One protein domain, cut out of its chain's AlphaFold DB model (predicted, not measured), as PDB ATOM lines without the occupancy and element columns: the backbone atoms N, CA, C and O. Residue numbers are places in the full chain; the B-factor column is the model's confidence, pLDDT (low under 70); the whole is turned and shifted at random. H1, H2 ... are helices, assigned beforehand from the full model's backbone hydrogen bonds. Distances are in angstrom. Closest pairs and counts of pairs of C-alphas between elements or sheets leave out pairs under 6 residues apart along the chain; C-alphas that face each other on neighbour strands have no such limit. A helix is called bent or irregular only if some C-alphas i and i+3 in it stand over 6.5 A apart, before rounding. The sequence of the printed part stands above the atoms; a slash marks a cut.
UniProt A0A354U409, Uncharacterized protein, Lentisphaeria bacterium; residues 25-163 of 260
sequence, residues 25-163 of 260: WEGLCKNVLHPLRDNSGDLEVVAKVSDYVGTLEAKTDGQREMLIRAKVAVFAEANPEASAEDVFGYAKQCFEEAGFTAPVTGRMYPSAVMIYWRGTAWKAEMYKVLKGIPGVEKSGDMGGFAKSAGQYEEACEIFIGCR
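What this domain is: This is residues 25 to 163 of the 260 residues of an uncharacterized protein of Lentisphaeria bacterium (UniProt A0A354U409). An all-helix body has a three-helix up-and-down bundle, H1, H2 and H3, at one end and the helical hairpin of H7 and H8, with H6 packed steeply on H7, at the other. H4 and the short H5 join the two ends: H4 packs on H3 and H6, and H5, near the middle, packs on H3, H4 and H7. The printed part has 139 residues, 94 of them in eight named helices, H1 to H8 in order along the chain, with no named strand. It is compact, with a radius of gyration of the C-alphas of 14.5 A, and rounded, spanning 40 by 34 by 25 A.

Where its parts are: H1, residues 25 to 38, begins at C-alpha 25 (-52.359, 20.214, -16.678) and is 17.4 A long; it is irregular, but only just: C-alphas 31 and 34 are 6.9 A apart. H2 is residues 43 to 54, 16.1 A. H3, residues 61 to 78, is the longest helix, 25.5 A, and begins at C-alpha 61 (-39.701, 23.378, -13.288). H4 is residues 84 to 97, 20.2 A. H5 is residues 108 to 113, 9.1 A. H6 is residues 120 to 130, 15.2 A. H7 is residues 140 to 148, 13.1 A. H8, residues 152 to 161, is 14.1 A and ends at C-alpha 161 (-43.957, 3.177, -2.269).

How they stand to each other: In the bundle, up and down as each helix runs against the one before it, H1 with residues 31 to 36 alone touches H2 in a hairpin, closest C-alphas Val 32 and Val 49 at 5.7 A. H2 and H3 form a hairpin at a shallow tilt of 22 degrees, closest C-alphas Ser 50 and Val 74 at 6.2 A. H3 is the hub, touching H1, H2, H4 and H5. With residues 68 to 76 alone it touches H4 in a hairpin at a steep tilt of 37 degrees, only just past shallow; the closest C-alphas are Val 72 and Ala 91, 5.9 A. H3 touches H5 at Arg 69 and Ala 112, closest C-alphas 4.3 A, with residues 65 to 73 of H3 alone. H4 touches H6 with residues 84 to 88 alone, closest C-alphas Ala 84 and Met 126 at 5.0 A. H6 touches H7 at a steep tilt of 57 degrees, closest C-alphas Tyr 127 and Phe 145 at 5.0 A. H7 and H8 form a hairpin at a shallow tilt of 7 degrees, closest C-alphas Gly 143 and Ala 155 at 4.2 A. H1 and H8, for instance, are apart. In H2, H3, H4, H5 and H8 every O i to N i+4 pair is within hydrogen-bond range; H1 has 7 of 10, H6 6 of 7 and H7 4 of 5.

The domain as a whole: The two C-alphas farthest apart, those of Thr 55 and Glu 153, are 41.6 A apart. The printed part has no cut and no long link. Mean pLDDT of the printed part is 95.5, and no printed residue is under 70.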
ATOM      1  N   TRP A  25     -52.106  21.620 -16.355       87.88
ATOM      2  CA  TRP A  25     -52.359  20.214 -16.678       87.88
ATOM      3  C   TRP A  25     -53.658  20.024 -17.473       87.88
ATOM      4  O   TRP A  25     -53.692  19.262 -18.436       87.88
ATOM      5  N   GLU A  26     -54.713  20.754 -17.105       90.50
ATOM      6  CA  GLU A  26     -55.992  20.728 -17.816       90.50
ATOM      7  C   GLU A  26     -55.847  21.250 -19.251       90.50
ATOM      8  O   GLU A  26     -56.323  20.610 -20.190       90.50
ATOM      9  N   GLY A  27     -55.124  22.362 -19.435       91.25
ATOM     10  CA  GLY A  27     -54.835  22.925 -20.751       91.25
ATOM     11  C   GLY A  27     -54.069  21.952 -21.644       91.25
ATOM     12  O   GLY A  27     -54.458  21.738 -22.792       91.25
ATOM     13  N   LEU A  28     -53.038  21.287 -21.111       92.12
ATOM     14  CA  LEU A  28     -52.317  20.246 -21.846       92.12
ATOM     15  C   LEU A  28     -53.188  19.033 -22.167       92.12
ATOM     16  O   LEU A  28     -53.129  18.528 -23.285       92.12
ATOM     17  N   CYS A  29     -54.021  18.565 -21.235       92.31
ATOM     18  CA  CYS A  29     -54.942  17.468 -21.528       92.31
ATOM     19  C   CYS A  29     -55.886  17.835 -22.677       92.31
ATOM     20  O   CYS A  29     -56.014  17.075 -23.631       92.31
ATOM     21  N   LYS A  30     -56.504  19.018 -22.616       94.31
ATOM     22  CA  LYS A  30     -57.486  19.480 -23.602       94.31
ATOM     23  C   LYS A  30     -56.882  19.737 -24.984       94.31
ATOM     24  O   LYS A  30     -57.502  19.368 -25.974       94.31
ATOM     25  N   ASN A  31     -55.713  20.372 -25.047       94.50
ATOM     26  CA  ASN A  31     -55.153  20.882 -26.303       94.50
ATOM     27  C   ASN A  31     -54.052  19.991 -26.898       94.50
ATOM     28  O   ASN A  31     -53.688  20.181 -28.052       94.50
ATOM     29  N   VAL A  32     -53.516  19.035 -26.130       95.19
ATOM     30  CA  VAL A  32     -52.414  18.161 -26.565       95.19
ATOM     31  C   VAL A  32     -52.775  16.692 -26.372       95.19
ATOM     32  O   VAL A  32     -52.941  15.966 -27.347       95.19
ATOM     33  N   LEU A  33     -52.931  16.231 -25.127       94.56
ATOM     34  CA  LEU A  33     -52.975  14.791 -24.846       94.56
ATOM     35  C   LEU A  33     -54.267  14.119 -25.328       94.56
ATOM     36  O   LEU A  33     -54.199  13.022 -25.877       94.56
ATOM     37  N   HIS A  34     -55.437  14.737 -25.138       95.50
ATOM     38  CA  HIS A  34     -56.698  14.185 -25.642       95.50
ATOM     39  C   HIS A  34     -56.773  14.221 -27.172       95.50
ATOM     40  O   HIS A  34     -57.058  13.169 -27.735       95.50
ATOM     41  N   PRO A  35     -56.444  15.332 -27.868       96.81
ATOM     42  CA  PRO A  35     -56.398  15.333 -29.329       96.81
ATOM     43  C   PRO A  35     -55.487  14.250 -29.914       96.81
ATOM     44  O   PRO A  35     -55.920  13.536 -30.816       96.81
ATOM     45  N   LEU A  36     -54.272  14.082 -29.372       96.50
ATOM     46  CA  LEU A  36     -53.342  13.038 -29.816       96.50
ATOM     47  C   LEU A  36     -53.875  11.626 -29.542       96.50
ATOM     48  O   LEU A  36     -53.769  10.756 -30.397       96.50
ATOM     49  N   ARG A  37     -54.479  11.389 -28.371       95.31
ATOM     50  CA  ARG A  37     -55.107  10.101 -28.042       95.31
ATOM     51  C   ARG A  37     -56.255   9.771 -28.991       95.31
ATOM     52  O   ARG A  37     -56.333   8.655 -29.495       95.31
ATOM     53  N   ASP A  38     -57.175  10.715 -29.154       96.56
ATOM     54  CA  ASP A  38     -58.459  10.492 -29.821       96.56
ATOM     55  C   ASP A  38     -58.299  10.404 -31.349       96.56
ATOM     56  O   ASP A  38     -59.170   9.854 -32.018       96.56
ATOM     57  N   ASN A  39     -57.171  10.885 -31.888       95.00
ATOM     58  CA  ASN A  39     -56.828  10.852 -33.314       95.00
ATOM     59  C   ASN A  39     -55.437  10.228 -33.543       95.00
ATOM     60  O   ASN A  39     -54.665  10.703 -34.374       95.00
ATOM     61  N   SER A  40     -55.076   9.203 -32.764       89.81
ATOM     62  CA  SER A  40     -53.750   8.580 -32.868       89.81
ATOM     63  C   SER A  40     -53.482   8.078 -34.293       89.81
ATOM     64  O   SER A  40     -54.324   7.409 -34.897       89.81
ATOM     65  N   GLY A  41     -52.309   8.426 -34.830       85.69
ATOM     66  CA  GLY A  41     -51.921   8.170 -36.223       85.69
ATOM     67  C   GLY A  41     -52.351   9.234 -37.246       85.69
ATOM     68  O   GLY A  41     -51.915   9.161 -38.394       85.69
ATOM     69  N   ASP A  42     -53.152  10.236 -36.865       94.81
ATOM     70  CA  ASP A  42     -53.513  11.361 -37.739       94.81
ATOM     71  C   ASP A  42     -52.429  12.453 -37.718       94.81
ATOM     72  O   ASP A  42     -52.331  13.261 -36.787       94.81
ATOM     73  N   LEU A  43     -51.621  12.503 -38.780       94.38
ATOM     74  CA  LEU A  43     -50.516  13.456 -38.903       94.38
ATOM     75  C   LEU A  43     -50.968  14.923 -39.005       94.38
ATOM     76  O   LEU A  43     -50.204  15.811 -38.620       94.38
ATOM     77  N   GLU A  44     -52.188  15.214 -39.468       96.81
ATOM     78  CA  GLU A  44     -52.698  16.590 -39.485       96.81
ATOM     79  C   GLU A  44     -53.009  17.080 -38.070       96.81
ATOM     80  O   GLU A  44     -52.749  18.240 -37.732       96.81
ATOM     81  N   VAL A  45     -53.558  16.201 -37.227       96.81
ATOM     82  CA  VAL A  45     -53.787  16.506 -35.810       96.81
ATOM     83  C   VAL A  45     -52.455  16.665 -35.088       96.81
ATOM     84  O   VAL A  45     -52.287  17.634 -34.345       96.81
ATOM     85  N   VAL A  46     -51.484  15.786 -35.349       96.50
ATOM     86  CA  VAL A  46     -50.136  15.894 -34.774       96.50
ATOM     87  C   VAL A  46     -49.485  17.230 -35.134       96.50
ATOM     88  O   VAL A  46     -48.953  17.890 -34.243       96.50
ATOM     89  N   ALA A  47     -49.575  17.674 -36.392       96.62
ATOM     90  CA  ALA A  47     -49.031  18.963 -36.822       96.62
ATOM     91  C   ALA A  47     -49.674  20.143 -36.069       96.62
ATOM     92  O   ALA A  47     -48.964  20.960 -35.488       96.62
ATOM     93  N   LYS A  48     -51.011  20.182 -35.976       96.50
ATOM     94  CA  LYS A  48     -51.739  21.233 -35.233       96.50
ATOM     95  C   LYS A  48     -51.359  21.270 -33.752       96.50
ATOM     96  O   LYS A  48     -51.196  22.343 -33.173       96.50
ATOM     97  N   VAL A  49     -51.228  20.100 -33.128       96.88
ATOM     98  CA  VAL A  49     -50.808  19.991 -31.727       96.88
ATOM     99  C   VAL A  49     -49.348  20.421 -31.563       96.88
ATOM    100  O   VAL A  49     -49.033  21.127 -30.607       96.88
ATOM    101  N   SER A  50     -48.468  20.044 -32.492       96.56
ATOM    102  CA  SER A  50     -47.063  20.460 -32.508       96.56
ATOM    103  C   SER A  50     -46.929  21.982 -32.578       96.56
ATOM    104  O   SER A  50     -46.179  22.559 -31.790       96.56
ATOM    105  N   ASP A  51     -47.702  22.638 -33.447       94.75
ATOM    106  CA  ASP A  51     -47.735  24.100 -33.551       94.75
ATOM    107  C   ASP A  51     -48.153  24.735 -32.222       94.75
ATOM    108  O   ASP A  51     -47.474  25.632 -31.722       94.75
ATOM    109  N   TYR A  52     -49.223  24.229 -31.594       94.19
ATOM    110  CA  TYR A  52     -49.659  24.704 -30.281       94.19
ATOM    111  C   TYR A  52     -48.564  24.539 -29.218       94.19
ATOM    112  O   TYR A  52     -48.250  25.497 -28.510       94.19
ATOM    113  N   VAL A  53     -47.940  23.358 -29.130       95.06
ATOM    114  CA  VAL A  53     -46.835  23.085 -28.193       95.06
ATOM    115  C   VAL A  53     -45.655  24.033 -28.425       95.06
ATOM    116  O   VAL A  53     -45.045  24.482 -27.455       95.06
ATOM    117  N   GLY A  54     -45.371  24.398 -29.679       92.12
ATOM    118  CA  GLY A  54     -44.338  25.369 -30.046       92.12
ATOM    119  C   GLY A  54     -44.591  26.793 -29.538       92.12
ATOM    120  O   GLY A  54     -43.648  27.573 -29.432       92.12
ATOM    121  N   THR A  55     -45.835  27.133 -29.178       90.75
ATOM    122  CA  THR A  55     -46.189  28.445 -28.602       90.75
ATOM    123  C   THR A  55     -46.105  28.497 -27.074       90.75
ATOM    124  O   THR A  55     -46.242  29.572 -26.487       90.75
ATOM    125  N   LEU A  56     -45.919  27.351 -26.410       91.75
ATOM    126  CA  LEU A  56     -45.924  27.266 -24.952       91.75
ATOM    127  C   LEU A  56     -44.569  27.659 -24.358       91.75
ATOM    128  O   LEU A  56     -43.518  27.174 -24.775       91.75
ATOM    129  N   GLU A  57     -44.609  28.466 -23.300       90.12
ATOM    130  CA  GLU A  57     -43.426  28.910 -22.566       90.12
ATOM    131  C   GLU A  57     -43.538  28.513 -21.087       90.12
ATOM    132  O   GLU A  57     -44.476  28.898 -20.385       90.12
ATOM    133  N   ALA A  58     -42.579  27.717 -20.606       92.75
ATOM    134  CA  ALA A  58     -42.545  27.240 -19.227       92.75
ATOM    135  C   ALA A  58     -41.768  28.203 -18.318       92.75
ATOM    136  O   ALA A  58     -40.615  28.531 -18.589       92.75
ATOM    137  N   LYS A  59     -42.372  28.603 -17.192       91.19
ATOM    138  CA  LYS A  59     -41.758  29.510 -16.203       91.19
ATOM    139  C   LYS A  59     -41.201  28.774 -14.987       91.19
ATOM    140  O   LYS A  59     -40.259  29.246 -14.355       91.19
ATOM    141  N   THR A  60     -41.778  27.624 -14.652       93.44
ATOM    142  CA  THR A  60     -41.394  26.813 -13.487       93.44
ATOM    143  C   THR A  60     -40.911  25.430 -13.905       93.44
ATOM    144  O   THR A  60     -41.269  24.941 -14.974       93.44
ATOM    145  N   ASP A  61     -40.147  24.758 -13.042       94.50
ATOM    146  CA  ASP A  61     -39.701  23.378 -13.288       94.50
ATOM    147  C   ASP A  61     -40.889  22.421 -13.494       94.50
ATOM    148  O   ASP A  61     -40.862  21.591 -14.397       94.50
ATOM    149  N   GLY A  62     -41.991  22.606 -12.760       92.75
ATOM    150  CA  GLY A  62     -43.214  21.825 -12.985       92.75
ATOM    151  C   GLY A  62     -43.817  22.042 -14.379       92.75
ATOM    152  O   GLY A  62     -44.237  21.087 -15.030       92.75
ATOM    153  N   GLN A  63     -43.811  23.281 -14.879       94.25
ATOM    154  CA  GLN A  63     -44.252  23.583 -16.245       94.25
ATOM    155  C   GLN A  63     -43.286  23.034 -17.303       94.25
ATOM    156  O   GLN A  63     -43.731  22.635 -18.377       94.25
ATOM    157  N   ARG A  64     -41.981  22.965 -17.005       95.94
ATOM    158  CA  ARG A  64     -40.987  22.331 -17.884       95.94
ATOM    159  C   ARG A  64     -41.248  20.833 -18.013       95.94
ATOM    160  O   ARG A  64     -41.309  20.343 -19.133       95.94
ATOM    161  N   GLU A  65     -41.487  20.118 -16.909       95.19
ATOM    162  CA  GLU A  65     -41.856  18.689 -16.949       95.19
ATOM    163  C   GLU A  65     -43.114  18.452 -17.798       95.19
ATOM    164  O   GLU A  65     -43.153  17.562 -18.649       95.19
ATOM    165  N   MET A  66     -44.129  19.296 -17.605       95.12
ATOM    166  CA  MET A  66     -45.373  19.274 -18.372       95.12
ATOM    167  C   MET A  66     -45.143  19.492 -19.876       95.12
ATOM    168  O   MET A  66     -45.669  18.737 -20.698       95.12
ATOM    169  N   LEU A  67     -44.334  20.489 -20.245       95.88
ATOM    170  CA  LEU A  67     -44.005  20.782 -21.640       95.88
ATOM    171  C   LEU A  67     -43.189  19.655 -22.286       95.88
ATOM    172  O   LEU A  67     -43.446  19.297 -23.432       95.88
ATOM    173  N   ILE A  68     -42.243  19.059 -21.557       97.50
ATOM    174  CA  ILE A  68     -41.466  17.911 -22.042       97.50
ATOM    175  C   ILE A  68     -42.391  16.736 -22.345       97.50
ATOM    176  O   ILE A  68     -42.300  16.161 -23.426       97.50
ATOM    177  N   ARG A  69     -43.336  16.417 -21.452       96.62
ATOM    178  CA  ARG A  69     -44.328  15.363 -21.705       96.62
ATOM    179  C   ARG A  69     -45.135  15.619 -22.982       96.62
ATOM    180  O   ARG A  69     -45.376  14.691 -23.749       96.62
ATOM    181  N   ALA A  70     -45.534  16.868 -23.221       96.50
ATOM    182  CA  ALA A  70     -46.240  17.255 -24.440       96.50
ATOM    183  C   ALA A  70     -45.372  17.056 -25.694       96.50
ATOM    184  O   ALA A  70     -45.815  16.415 -26.644       96.50
ATOM    185  N   LYS A  71     -44.121  17.535 -25.672       97.69
ATOM    186  CA  LYS A  71     -43.159  17.362 -26.772       97.69
ATOM    187  C   LYS A  71     -42.904  15.887 -27.080       97.69
ATOM    188  O   LYS A  71     -42.934  15.498 -28.241       97.69
ATOM    189  N   VAL A  72     -42.695  15.060 -26.057       98.12
ATOM    190  CA  VAL A  72     -42.448  13.618 -26.214       98.12
ATOM    191  C   VAL A  72     -43.659  12.905 -26.820       98.12
ATOM    192  O   VAL A  72     -43.490  12.080 -27.716       98.12
ATOM    193  N   ALA A  73     -44.880  13.244 -26.391       96.88
ATOM    194  CA  ALA A  73     -46.097  12.690 -26.985       96.88
ATOM    195  C   ALA A  73     -46.249  13.086 -28.464       96.88
ATOM    196  O   ALA A  73     -46.546  12.226 -29.290       96.88
ATOM    197  N   VAL A  74     -45.990  14.355 -28.807       97.56
ATOM    198  CA  VAL A  74     -45.978  14.828 -30.203       97.56
ATOM    199  C   VAL A  74     -44.935  14.076 -31.024       97.56
ATOM    200  O   VAL A  74     -45.260  13.571 -32.093       97.56
ATOM    201  N   PHE A  75     -43.705  13.949 -30.519       97.69
ATOM    202  CA  PHE A  75     -42.631  13.233 -31.204       97.69
ATOM    203  C   PHE A  75     -43.009  11.780 -31.497       97.69
ATOM    204  O   PHE A  75     -42.848  11.326 -32.627       97.69
ATOM    205  N   ALA A  76     -43.543  11.061 -30.510       95.88
ATOM    206  CA  ALA A  76     -43.929   9.667 -30.686       95.88
ATOM    207  C   ALA A  76     -45.078   9.496 -31.695       95.88
ATOM    208  O   ALA A  76     -45.064   8.547 -32.476       95.88
ATOM    209  N   GLU A  77     -46.069  10.391 -31.708       94.81
ATOM    210  CA  GLU A  77     -47.172  10.331 -32.682       94.81
ATOM    211  C   GLU A  77     -46.750  10.782 -34.087       94.81
ATOM    212  O   GLU A  77     -47.219  10.214 -35.069       94.81
ATOM    213  N   ALA A  78     -45.820  11.734 -34.201       95.50
ATOM    214  CA  ALA A  78     -45.219  12.118 -35.480       95.50
ATOM    215  C   ALA A  78     -44.330  11.009 -36.068       95.50
ATOM    216  O   ALA A  78     -44.140  10.945 -37.280       95.50
ATOM    217  N   ASN A  79     -43.786  10.141 -35.210       94.12
ATOM    218  CA  ASN A  79     -42.868   9.066 -35.571       94.12
ATOM    219  C   ASN A  79     -43.401   7.723 -35.043       94.12
ATOM    220  O   ASN A  79     -42.850   7.178 -34.085       94.12
ATOM    221  N   PRO A  80     -44.474   7.164 -35.634       89.50
ATOM    222  CA  PRO A  80     -45.122   5.959 -35.112       89.50
ATOM    223  C   PRO A  80     -44.194   4.737 -35.046       89.50
ATOM    224  O   PRO A  80     -44.382   3.906 -34.157       89.50
ATOM    225  N   GLU A  81     -43.185   4.681 -35.921       91.69
ATOM    226  CA  GLU A  81     -42.159   3.632 -36.002       91.69
ATOM    227  C   GLU A  81     -40.999   3.804 -35.001       91.69
ATOM    228  O   GLU A  81     -40.130   2.938 -34.915       91.69
ATOM    229  N   ALA A  82     -40.947   4.914 -34.254       94.25
ATOM    230  CA  ALA A  82     -39.887   5.159 -33.280       94.25
ATOM    231  C   ALA A  82     -39.900   4.094 -32.172       94.25
ATOM    232  O   ALA A  82     -40.939   3.789 -31.574       94.25
ATOM    233  N   SER A  83     -38.720   3.555 -31.867       95.88
ATOM    234  CA  SER A  83     -38.541   2.609 -30.768       95.88
ATOM    235  C   SER A  83     -38.748   3.282 -29.405       95.88
ATOM    236  O   SER A  83     -38.816   4.509 -29.280       95.88
ATOM    237  N   ALA A  84     -38.849   2.479 -28.343       96.38
ATOM    238  CA  ALA A  84     -38.903   3.018 -26.986       96.38
ATOM    239  C   ALA A  84     -37.624   3.806 -26.648       96.38
ATOM    240  O   ALA A  84     -37.689   4.852 -26.003       96.38
ATOM    241  N   GLU A  85     -36.476   3.336 -27.129       97.69
ATOM    242  CA  GLU A  85     -35.173   3.975 -27.009       97.69
ATOM    243  C   GLU A  85     -35.130   5.323 -27.731       97.69
ATOM    244  O   GLU A  85     -34.632   6.287 -27.152       97.69
ATOM    245  N   ASP A  86     -35.697   5.424 -28.937       98.06
ATOM    246  CA  ASP A  86     -35.763   6.687 -29.686       98.06
ATOM    247  C   ASP A  86     -36.609   7.725 -28.941       98.06
ATOM    248  O   ASP A  86     -36.184   8.866 -28.736       98.06
ATOM    249  N   VAL A  87     -37.792   7.321 -28.461       98.12
ATOM    250  CA  VAL A  87     -38.683   8.195 -27.683       98.12
ATOM    251  C   VAL A  87     -38.020   8.624 -26.370       98.12
ATOM    252  O   VAL A  87     -38.109   9.789 -25.977       98.12
ATOM    253  N   PHE A  88     -37.321   7.713 -25.690       98.38
ATOM    254  CA  PHE A  88     -36.585   8.040 -24.472       98.38
ATOM    255  C   PHE A  88     -35.380   8.951 -24.742       98.38
ATOM    256  O   PHE A  88     -35.134   9.881 -23.973       98.38
ATOM    257  N   GLY A  89     -34.654   8.734 -25.840       98.44
ATOM    258  CA  GLY A  89     -33.561   9.595 -26.285       98.44
ATOM    259  C   GLY A  89     -34.036  11.026 -26.525       98.44
ATOM    260  O   GLY A  89     -33.445  11.967 -25.993       98.44
ATOM    261  N   TYR A  90     -35.168  11.186 -27.211       98.69
ATOM    262  CA  TYR A  90     -35.795  12.492 -27.400       98.69
ATOM    263  C   TYR A  90     -36.233  13.133 -26.072       98.69
ATOM    264  O   TYR A  90     -36.026  14.328 -25.853       98.69
ATOM    265  N   ALA A  91     -36.782  12.347 -25.140       98.44
ATOM    266  CA  ALA A  91     -37.127  12.847 -23.811       98.44
ATOM    267  C   ALA A  91     -35.895  13.365 -23.050       98.44
ATOM    268  O   ALA A  91     -35.962  14.434 -22.445       98.44
ATOM    269  N   LYS A  92     -34.763  12.648 -23.101       98.19
ATOM    270  CA  LYS A  92     -33.499  13.093 -22.491       98.19
ATOM    271  C   LYS A  92     -33.014  14.411 -23.081       98.19
ATOM    272  O   LYS A  92     -32.735  15.326 -22.312       98.19
ATOM    273  N   GLN A  93     -33.005  14.529 -24.407       98.31
ATOM    274  CA  GLN A  93     -32.655  15.777 -25.085       98.31
ATOM    275  C   GLN A  93     -33.543  16.934 -24.600       98.31
ATOM    276  O   GLN A  93     -33.050  17.994 -24.223       98.31
ATOM    277  N   CYS A  94     -34.858  16.711 -24.514       98.06
ATOM    278  CA  CYS A  94     -35.787  17.721 -24.015       98.06
ATOM    279  C   CYS A  94     -35.489  18.142 -22.563       98.06
ATOM    280  O   CYS A  94     -35.644  19.315 -22.230       98.06
ATOM    281  N   PHE A  95     -35.073  17.214 -21.692       97.75
ATOM    282  CA  PHE A  95     -34.659  17.534 -20.321       97.75
ATOM    283  C   PHE A  95     -33.352  18.334 -20.269       97.75
ATOM    284  O   PHE A  95     -33.254  19.262 -19.467       97.75
ATOM    285  N   GLU A  96     -32.377  18.003 -21.117       96.56
ATOM    286  CA  GLU A  96     -31.088  18.701 -21.214       96.56
ATOM    287  C   GLU A  96     -31.259  20.156 -21.681       96.56
ATOM    288  O   GLU A  96     -30.614  21.061 -21.152       96.56
ATOM    289  N   GLU A  97     -32.185  20.406 -22.609       96.06
ATOM    290  CA  GLU A  97     -32.441  21.733 -23.186       96.06
ATOM    291  C   GLU A  97     -33.374  22.619 -22.337       96.06
ATOM    292  O   GLU A  97     -33.414  23.835 -22.516       96.06
ATOM    293  N   ALA A  98     -34.145  22.046 -21.406       94.56
ATOM    294  CA  ALA A  98     -35.227  22.761 -20.720       94.56
ATOM    295  C   ALA A  98     -34.777  23.769 -19.644       94.56
ATOM    296  O   ALA A  98     -35.599  24.565 -19.178       94.56
ATOM    297  N   GLY A  99     -33.504  23.745 -19.230       93.69
ATOM    298  CA  GLY A  99     -32.956  24.705 -18.264       93.69
ATOM    299  C   GLY A  99     -33.623  24.633 -16.885       93.69
ATOM    300  O   GLY A  99     -34.072  25.651 -16.354       93.69
ATOM    301  N   PHE A 100     -33.739  23.427 -16.322       94.88
ATOM    302  CA  PHE A 100     -34.269  23.225 -14.971       94.88
ATOM    303  C   PHE A 100     -33.427  23.935 -13.911       94.88
ATOM    304  O   PHE A 100     -32.200  23.976 -13.993       94.88
ATOM    305  N   THR A 101     -34.094  24.462 -12.883       95.12
ATOM    306  CA  THR A 101     -33.399  25.057 -11.732       95.12
ATOM    307  C   THR A 101     -32.892  23.971 -10.784       95.12
ATOM    308  O   THR A 101     -31.776  24.058 -10.274       95.12
ATOM    309  N   ALA A 102     -33.702  22.936 -10.547       93.31
ATOM    310  CA  ALA A 102     -33.298  21.758  -9.793       93.31
ATOM    311  C   ALA A 102     -32.642  20.695 -10.698       93.31
ATOM    312  O   ALA A 102     -32.968  20.608 -11.882       93.31
ATOM    313  N   PRO A 103     -31.762  19.828 -10.160       94.62
ATOM    314  CA  PRO A 103     -31.221  18.713 -10.926       94.62
ATOM    315  C   PRO A 103     -32.328  17.801 -11.461       94.62
ATOM    316  O   PRO A 103     -33.220  17.389 -10.713       94.62
ATOM    317  N   VAL A 104     -32.234  17.431 -12.740       95.38
ATOM    318  CA  VAL A 104     -33.090  16.393 -13.324       95.38
ATOM    319  C   VAL A 104     -32.793  15.068 -12.621       95.38
ATOM    320  O   VAL A 104     -31.638  14.666 -12.473       95.38
ATOM    321  N   THR A 105     -33.838  14.377 -12.169       95.44
ATOM    322  CA  THR A 105     -33.717  13.098 -11.452       95.44
ATOM    323  C   THR A 105     -34.457  11.987 -12.180       95.44
ATOM    324  O   THR A 105     -35.407  12.243 -12.920       95.44
ATOM    325  N   GLY A 106     -34.071  10.732 -11.915       95.75
ATOM    326  CA  GLY A 106     -34.679   9.560 -12.549       95.75
ATOM    327  C   GLY A 106     -36.206   9.511 -12.452       95.75
ATOM    328  O   GLY A 106     -36.861   9.074 -13.392       95.75
ATOM    329  N   ARG A 107     -36.797  10.050 -11.372       95.94
ATOM    330  CA  ARG A 107     -38.257  10.078 -11.167       95.94
ATOM    331  C   ARG A 107     -39.023  10.812 -12.278       95.94
ATOM    332  O   ARG A 107     -40.214  10.583 -12.438       95.94
ATOM    333  N   MET A 108     -38.372  11.732 -12.989       97.12
ATOM    334  CA  MET A 108     -39.024  12.599 -13.975       97.12
ATOM    335  C   MET A 108     -39.215  11.880 -15.317       97.12
ATOM    336  O   MET A 108     -40.170  12.163 -16.039       97.12
ATOM    337  N   TYR A 109     -38.350  10.911 -15.639       97.94
ATOM    338  CA  TYR A 109     -38.389  10.229 -16.931       97.94
ATOM    339  C   TYR A 109     -39.660   9.407 -17.164       97.94
ATOM    340  O   TYR A 109     -40.256   9.598 -18.225       97.94
ATOM    341  N   PRO A 110     -40.136   8.551 -16.230       97.94
ATOM    342  CA  PRO A 110     -41.319   7.732 -16.483       97.94
ATOM    343  C   PRO A 110     -42.546   8.567 -16.856       97.94
ATOM    344  O   PRO A 110     -43.248   8.229 -17.803       97.94
ATOM    345  N   SER A 111     -42.770   9.696 -16.184       95.31
ATOM    346  CA  SER A 111     -43.912  10.570 -16.475       95.31
ATOM    347  C   SER A 111     -43.780  11.312 -17.805       95.31
ATOM    348  O   SER A 111     -44.785  11.506 -18.490       95.31
ATOM    349  N   ALA A 112     -42.561  11.687 -18.203       97.00
ATOM    350  CA  ALA A 112     -42.304  12.333 -19.489       97.00
ATOM    351  C   ALA A 112     -42.589  11.409 -20.678       97.00
ATOM    352  O   ALA A 112     -43.151  11.852 -21.676       97.00
ATOM    353  N   VAL A 113     -42.243  10.125 -20.556       97.56
ATOM    354  CA  VAL A 113     -42.440   9.129 -21.621       97.56
ATOM    355  C   VAL A 113     -43.749   8.353 -21.486       97.56
ATOM    356  O   VAL A 113     -44.045   7.496 -22.309       97.56
ATOM    357  N   MET A 114     -44.582   8.619 -20.479       95.62
ATOM    358  CA  MET A 114     -45.848   7.905 -20.324       95.62
ATOM    359  C   MET A 114     -46.910   8.396 -21.319       95.62
ATOM    360  O   MET A 114     -47.626   9.376 -21.077       95.62
ATOM    361  N   ILE A 115     -47.062   7.633 -22.404       93.06
ATOM    362  CA  ILE A 115     -48.095   7.795 -23.432       93.06
ATOM    363  C   ILE A 115     -49.188   6.745 -23.198       93.06
ATOM    364  O   ILE A 115     -49.079   5.588 -23.612       93.06
ATOM    365  N   TYR A 116     -50.252   7.123 -22.482       86.06
ATOM    366  CA  TYR A 116     -51.229   6.155 -21.961       86.06
ATOM    367  C   TYR A 116     -51.980   5.363 -23.040       86.06
ATOM    368  O   TYR A 116     -52.409   4.246 -22.752       86.06
ATOM    369  N   TRP A 117     -52.104   5.888 -24.260       91.31
ATOM    370  CA  TRP A 117     -52.797   5.219 -25.366       91.31
ATOM    371  C   TRP A 117     -51.916   4.277 -26.186       91.31
ATOM    372  O   TRP A 117     -52.443   3.469 -26.946       91.31
ATOM    373  N   ARG A 118     -50.590   4.296 -25.995       88.44
ATOM    374  CA  ARG A 118     -49.716   3.281 -26.589       88.44
ATOM    375  C   ARG A 118     -49.989   1.916 -25.957       88.44
ATOM    376  O   ARG A 118     -50.278   1.797 -24.757       88.44
ATOM    377  N   GLY A 119     -49.908   0.882 -26.789       91.56
ATOM    378  CA  GLY A 119     -50.216  -0.491 -26.406       91.56
ATOM    379  C   GLY A 119     -49.270  -1.063 -25.347       91.56
ATOM    380  O   GLY A 119     -48.182  -0.545 -25.092       91.56
ATOM    381  N   THR A 120     -49.684  -2.177 -24.742       93.00
ATOM    382  CA  THR A 120     -48.934  -2.872 -23.682       93.00
ATOM    383  C   THR A 120     -47.523  -3.270 -24.116       93.00
ATOM    384  O   THR A 120     -46.595  -3.115 -23.330       93.00
ATOM    385  N   ALA A 121     -47.344  -3.725 -25.363       94.94
ATOM    386  CA  ALA A 121     -46.033  -4.124 -25.884       94.94
ATOM    387  C   ALA A 121     -45.028  -2.960 -25.864       94.94
ATOM    388  O   ALA A 121     -43.936  -3.100 -25.327       94.94
ATOM    389  N   TRP A 122     -45.432  -1.779 -26.341       95.06
ATOM    390  CA  TRP A 122     -44.584  -0.585 -26.318       95.06
ATOM    391  C   TRP A 122     -44.201  -0.178 -24.888       95.06
ATOM    392  O   TRP A 122     -43.039   0.095 -24.598       95.06
ATOM    393  N   LYS A 123     -45.164  -0.211 -23.957       96.88
ATOM    394  CA  LYS A 123     -44.903   0.078 -22.538       96.88
ATOM    395  C   LYS A 123     -43.953  -0.948 -21.904       96.88
ATOM    396  O   LYS A 123     -43.162  -0.583 -21.040       96.88
ATOM    397  N   ALA A 124     -44.014  -2.211 -22.322       97.81
ATOM    398  CA  ALA A 124     -43.094  -3.246 -21.862       97.81
ATOM    399  C   ALA A 124     -41.659  -3.030 -22.373       97.81
ATOM    400  O   ALA A 124     -40.715  -3.279 -21.627       97.81
ATOM    401  N   GLU A 125     -41.478  -2.529 -23.598       97.88
ATOM    402  CA  GLU A 125     -40.152  -2.136 -24.096       97.88
ATOM    403  C   GLU A 125     -39.626  -0.897 -23.361       97.88
ATOM    404  O   GLU A 125     -38.517  -0.921 -22.832       97.88
ATOM    405  N   MET A 126     -40.456   0.137 -23.183       98.31
ATOM    406  CA  MET A 126     -40.084   1.331 -22.410       98.31
ATOM    407  C   MET A 126     -39.690   1.002 -20.963       98.31
ATOM    408  O   MET A 126     -38.765   1.594 -20.411       98.31
ATOM    409  N   TYR A 127     -40.327   0.006 -20.344       98.50
ATOM    410  CA  TYR A 127     -39.906  -0.493 -19.036       98.50
ATOM    411  C   TYR A 127     -38.445  -0.973 -19.026       98.50
ATOM    412  O   TYR A 127     -37.710  -0.650 -18.091       98.50
ATOM    413  N   LYS A 128     -38.003  -1.712 -20.055       98.19
ATOM    414  CA  LYS A 128     -36.617  -2.202 -20.157       98.19
ATOM    415  C   LYS A 128     -35.630  -1.042 -20.267       98.19
ATOM    416  O   LYS A 128     -34.587  -1.082 -19.619       98.19
ATOM    417  N   VAL A 129     -35.998   0.000 -21.014       98.06
ATOM    418  CA  VAL A 129     -35.210   1.236 -21.142       98.06
ATOM    419  C   VAL A 129     -35.063   1.944 -19.789       98.06
ATOM    420  O   VAL A 129     -33.981   2.420 -19.446       98.06
ATOM    421  N   LEU A 130     -36.132   1.990 -18.988       98.25
ATOM    422  CA  LEU A 130     -36.164   2.742 -17.731       98.25
ATOM    423  C   LEU A 130     -35.582   1.991 -16.521       98.25
ATOM    424  O   LEU A 130     -34.996   2.638 -15.655       98.25
ATOM    425  N   LYS A 131     -35.729   0.657 -16.425       96.06
ATOM    426  CA  LYS A 131     -35.466  -0.135 -15.194       96.06
ATOM    427  C   LYS A 131     -34.069   0.071 -14.588       96.06
ATOM    428  O   LYS A 131     -33.908  -0.051 -13.378       96.06
ATOM    429  N   GLY A 132     -33.063   0.384 -15.404       93.12
ATOM    430  CA  GLY A 132     -31.684   0.603 -14.951       93.12
ATOM    431  C   GLY A 132     -31.378   2.007 -14.418       93.12
ATOM    432  O   GLY A 132     -30.267   2.243 -13.948       93.12
ATOM    433  N   ILE A 133     -32.313   2.954 -14.505       96.81
ATOM    434  CA  ILE A 133     -32.068   4.358 -14.163       96.81
ATOM    435  C   ILE A 133     -32.380   4.594 -12.677       96.81
ATOM    436  O   ILE A 133     -33.528   4.424 -12.263       96.81
ATOM    437  N   PRO A 134     -31.416   5.051 -11.857       97.00
ATOM    438  CA  PRO A 134     -31.664   5.291 -10.438       97.00
ATOM    439  C   PRO A 134     -32.771   6.326 -10.194       97.00
ATOM    440  O   PRO A 134     -32.714   7.448 -10.702       97.00
ATOM    441  N   GLY A 135     -33.754   5.982  -9.361       96.25
ATOM    442  CA  GLY A 135     -34.816   6.888  -8.931       96.25
ATOM    443  C   GLY A 135     -36.108   6.804  -9.746       96.25
ATOM    444  O   GLY A 135     -37.068   7.483  -9.377       96.25
ATOM    445  N   VAL A 136     -36.173   6.005 -10.820       97.25
ATOM    446  CA  VAL A 136     -37.418   5.806 -11.592       97.25
ATOM    447  C   VAL A 136     -38.514   5.148 -10.757       97.25
ATOM    448  O   VAL A 136     -39.688   5.456 -10.941       97.25
ATOM    449  N   GLU A 137     -38.146   4.323  -9.775       95.69
ATOM    450  CA  GLU A 137     -39.059   3.649  -8.847       95.69
ATOM    451  C   GLU A 137     -39.846   4.624  -7.957       95.69
ATOM    452  O   GLU A 137     -40.846   4.254  -7.346       95.69
ATOM    453  N   LYS A 138     -39.421   5.893  -7.900       96.00
ATOM    454  CA  LYS A 138     -40.116   6.963  -7.171       96.00
ATOM    455  C   LYS A 138     -41.238   7.615  -7.982       96.00
ATOM    456  O   LYS A 138     -41.912   8.498  -7.454       96.00
ATOM    457  N   SER A 139     -41.439   7.212  -9.237       96.31
ATOM    458  CA  SER A 139     -42.555   7.658 -10.073       96.31
ATOM    459  C   SER A 139     -43.640   6.591 -10.161       96.31
ATOM    460  O   SER A 139     -43.366   5.443 -10.507       96.31
ATOM    461  N   GLY A 140     -44.896   6.981  -9.930       95.25
ATOM    462  CA  GLY A 140     -46.039   6.083 -10.106       95.25
ATOM    463  C   GLY A 140     -46.186   5.572 -11.542       95.25
ATOM    464  O   GLY A 140     -46.594   4.431 -11.739       95.25
ATOM    465  N   ASP A 141     -45.780   6.351 -12.549       96.81
ATOM    466  CA  ASP A 141     -45.827   5.915 -13.952       96.81
ATOM    467  C   ASP A 141     -44.877   4.733 -14.226       96.81
ATOM    468  O   ASP A 141     -45.179   3.884 -15.068       96.81
ATOM    469  N   MET A 142     -43.787   4.593 -13.456       97.94
ATOM    470  CA  MET A 142     -42.911   3.417 -13.532       97.94
ATOM    471  C   MET A 142     -43.641   2.128 -13.130       97.94
ATOM    472  O   MET A 142     -43.398   1.077 -13.720       97.94
ATOM    473  N   GLY A 143     -44.605   2.206 -12.205       97.38
ATOM    474  CA  GLY A 143     -45.478   1.079 -11.867       97.38
ATOM    475  C   GLY A 143     -46.351   0.650 -13.053       97.38
ATOM    476  O   GLY A 143     -46.536  -0.543 -13.293       97.38
ATOM    477  N   GLY A 144     -46.816   1.607 -13.864       96.75
ATOM    478  CA  GLY A 144     -47.563   1.331 -15.097       96.75
ATOM    479  C   GLY A 144     -46.720   0.621 -16.165       96.75
ATOM    480  O   GLY A 144     -47.199  -0.306 -16.829       96.75
ATOM    481  N   PHE A 145     -45.449   1.008 -16.297       98.19
ATOM    482  CA  PHE A 145     -44.487   0.326 -17.166       98.19
ATOM    483  C   PHE A 145     -44.160  -1.086 -16.661       98.19
ATOM    484  O   PHE A 145     -44.290  -2.046 -17.423       98.19
ATOM    485  N   ALA A 146     -43.850  -1.242 -15.370       98.31
ATOM    486  CA  ALA A 146     -43.591  -2.539 -14.740       98.31
ATOM    487  C   ALA A 146     -44.766  -3.512 -14.926       98.31
ATOM    488  O   ALA A 146     -44.574  -4.656 -15.343       98.31
ATOM    489  N   LYS A 147     -46.003  -3.037 -14.720       97.50
ATOM    490  CA  LYS A 147     -47.223  -3.814 -14.978       97.50
ATOM    491  C   LYS A 147     -47.300  -4.281 -16.429       97.50
ATOM    492  O   LYS A 147     -47.624  -5.441 -16.682       97.50
ATOM    493  N   SER A 148     -47.031  -3.386 -17.379       97.38
ATOM    494  CA  SER A 148     -47.090  -3.707 -18.810       97.38
ATOM    495  C   SER A 148     -46.044  -4.756 -19.204       97.38
ATOM    496  O   SER A 148     -46.312  -5.588 -20.063       97.38
ATOM    497  N   ALA A 149     -44.902  -4.777 -18.512       97.94
ATOM    498  CA  ALA A 149     -43.849  -5.784 -18.642       97.94
ATOM    499  C   ALA A 149     -44.092  -7.079 -17.831       97.94
ATOM    500  O   ALA A 149     -43.188  -7.905 -17.693       97.94
ATOM    501  N   GLY A 150     -45.284  -7.257 -17.248       97.88
ATOM    502  CA  GLY A 150     -45.627  -8.437 -16.445       97.88
ATOM    503  C   GLY A 150     -44.952  -8.500 -15.070       97.88
ATOM    504  O   GLY A 150     -45.070  -9.508 -14.379       97.88
ATOM    505  N   GLN A 151     -44.272  -7.435 -14.639       98.31
ATOM    506  CA  GLN A 151     -43.606  -7.342 -13.336       98.31
ATOM    507  C   GLN A 151     -44.607  -6.884 -12.265       98.31
ATOM    508  O   GLN A 151     -44.501  -5.796 -11.706       98.31
ATOM    509  N   TYR A 152     -45.641  -7.695 -12.024       98.44
ATOM    510  CA  TYR A 152     -46.801  -7.295 -11.216       98.44
ATOM    511  C   TYR A 152     -46.457  -7.000  -9.752       98.44
ATOM    512  O   TYR A 152     -46.978  -6.045  -9.184       98.44
ATOM    513  N   GLU A 153     -45.572  -7.789  -9.143       98.31
ATOM    514  CA  GLU A 153     -45.123  -7.558  -7.764       98.31
ATOM    515  C   GLU A 153     -44.334  -6.248  -7.648       98.31
ATOM    516  O   GLU A 153     -44.643  -5.416  -6.800       98.31
ATOM    517  N   GLU A 154     -43.403  -6.000  -8.571       98.06
ATOM    518  CA  GLU A 154     -42.651  -4.742  -8.641       98.06
ATOM    519  C   GLU A 154     -43.578  -3.537  -8.867       98.06
ATOM    520  O   GLU A 154     -43.442  -2.514  -8.199       98.06
ATOM    521  N   ALA A 155     -44.575  -3.671  -9.745       98.38
ATOM    522  CA  ALA A 155     -45.580  -2.637  -9.966       98.38
ATOM    523  C   ALA A 155     -46.368  -2.314  -8.682       98.38
ATOM    524  O   ALA A 155     -46.520  -1.139  -8.347       98.38
ATOM    525  N   CYS A 156     -46.819  -3.331  -7.932       98.19
ATOM    526  CA  CYS A 156     -47.465  -3.138  -6.627       98.19
ATOM    527  C   CYS A 156     -46.567  -2.360  -5.659       98.19
ATOM    528  O   CYS A 156     -47.022  -1.397  -5.037       98.19
ATOM    529  N   GLU A 157     -45.298  -2.762  -5.538       97.88
ATOM    530  CA  GLU A 157     -44.341  -2.106  -4.643       97.88
ATOM    531  C   GLU A 157     -44.103  -0.646  -5.029       97.88
ATOM    532  O   GLU A 157     -44.126   0.223  -4.157       97.88
ATOM    533  N   ILE A 158     -43.954  -0.352  -6.324       97.69
ATOM    534  CA  ILE A 158     -43.783   1.017  -6.818       97.69
ATOM    535  C   ILE A 158     -45.013   1.861  -6.478       97.69
ATOM    536  O   ILE A 158     -44.872   2.916  -5.857       97.69
ATOM    537  N   PHE A 159     -46.221   1.407  -6.829       96.88
ATOM    538  CA  PHE A 159     -47.448   2.171  -6.587       96.88
ATOM    539  C   PHE A 159     -47.660   2.482  -5.100       96.88
ATOM    540  O   PHE A 159     -48.025   3.607  -4.749       96.88
ATOM    541  N   ILE A 160     -47.395   1.518  -4.215       95.88
ATOM    542  CA  ILE A 160     -47.494   1.720  -2.764       95.88
ATOM    543  C   ILE A 160     -46.377   2.647  -2.267       95.88
ATOM    544  O   ILE A 160     -46.648   3.579  -1.509       95.88
ATOM    545  N   GLY A 161     -45.134   2.424  -2.704       94.75
ATOM    546  CA  GLY A 161     -43.957   3.177  -2.269       94.75
ATOM    547  C   GLY A 161     -44.024   4.663  -2.619       94.75
ATOM    548  O   GLY A 161     -43.710   5.509  -1.782       94.75
ATOM    549  N   CYS A 162     -44.511   4.996  -3.818       92.88
ATOM    550  CA  CYS A 162     -44.715   6.383  -4.246       92.88
ATOM    551  C   CYS A 162     -46.062   6.979  -3.804       92.88
ATOM    552  O   CYS A 162     -46.322   8.155  -4.059       92.88
ATOM    553  N   ARG A 163     -46.911   6.195  -3.123       93.00
ATOM    554  CA  ARG A 163     -48.270   6.578  -2.711       93.00
ATOM    555  C   ARG A 163     -49.144   7.030  -3.888       93.00
ATOM    556  O   ARG A 163     -49.864   8.022  -3.786       93.00
TER     557      ARG A 163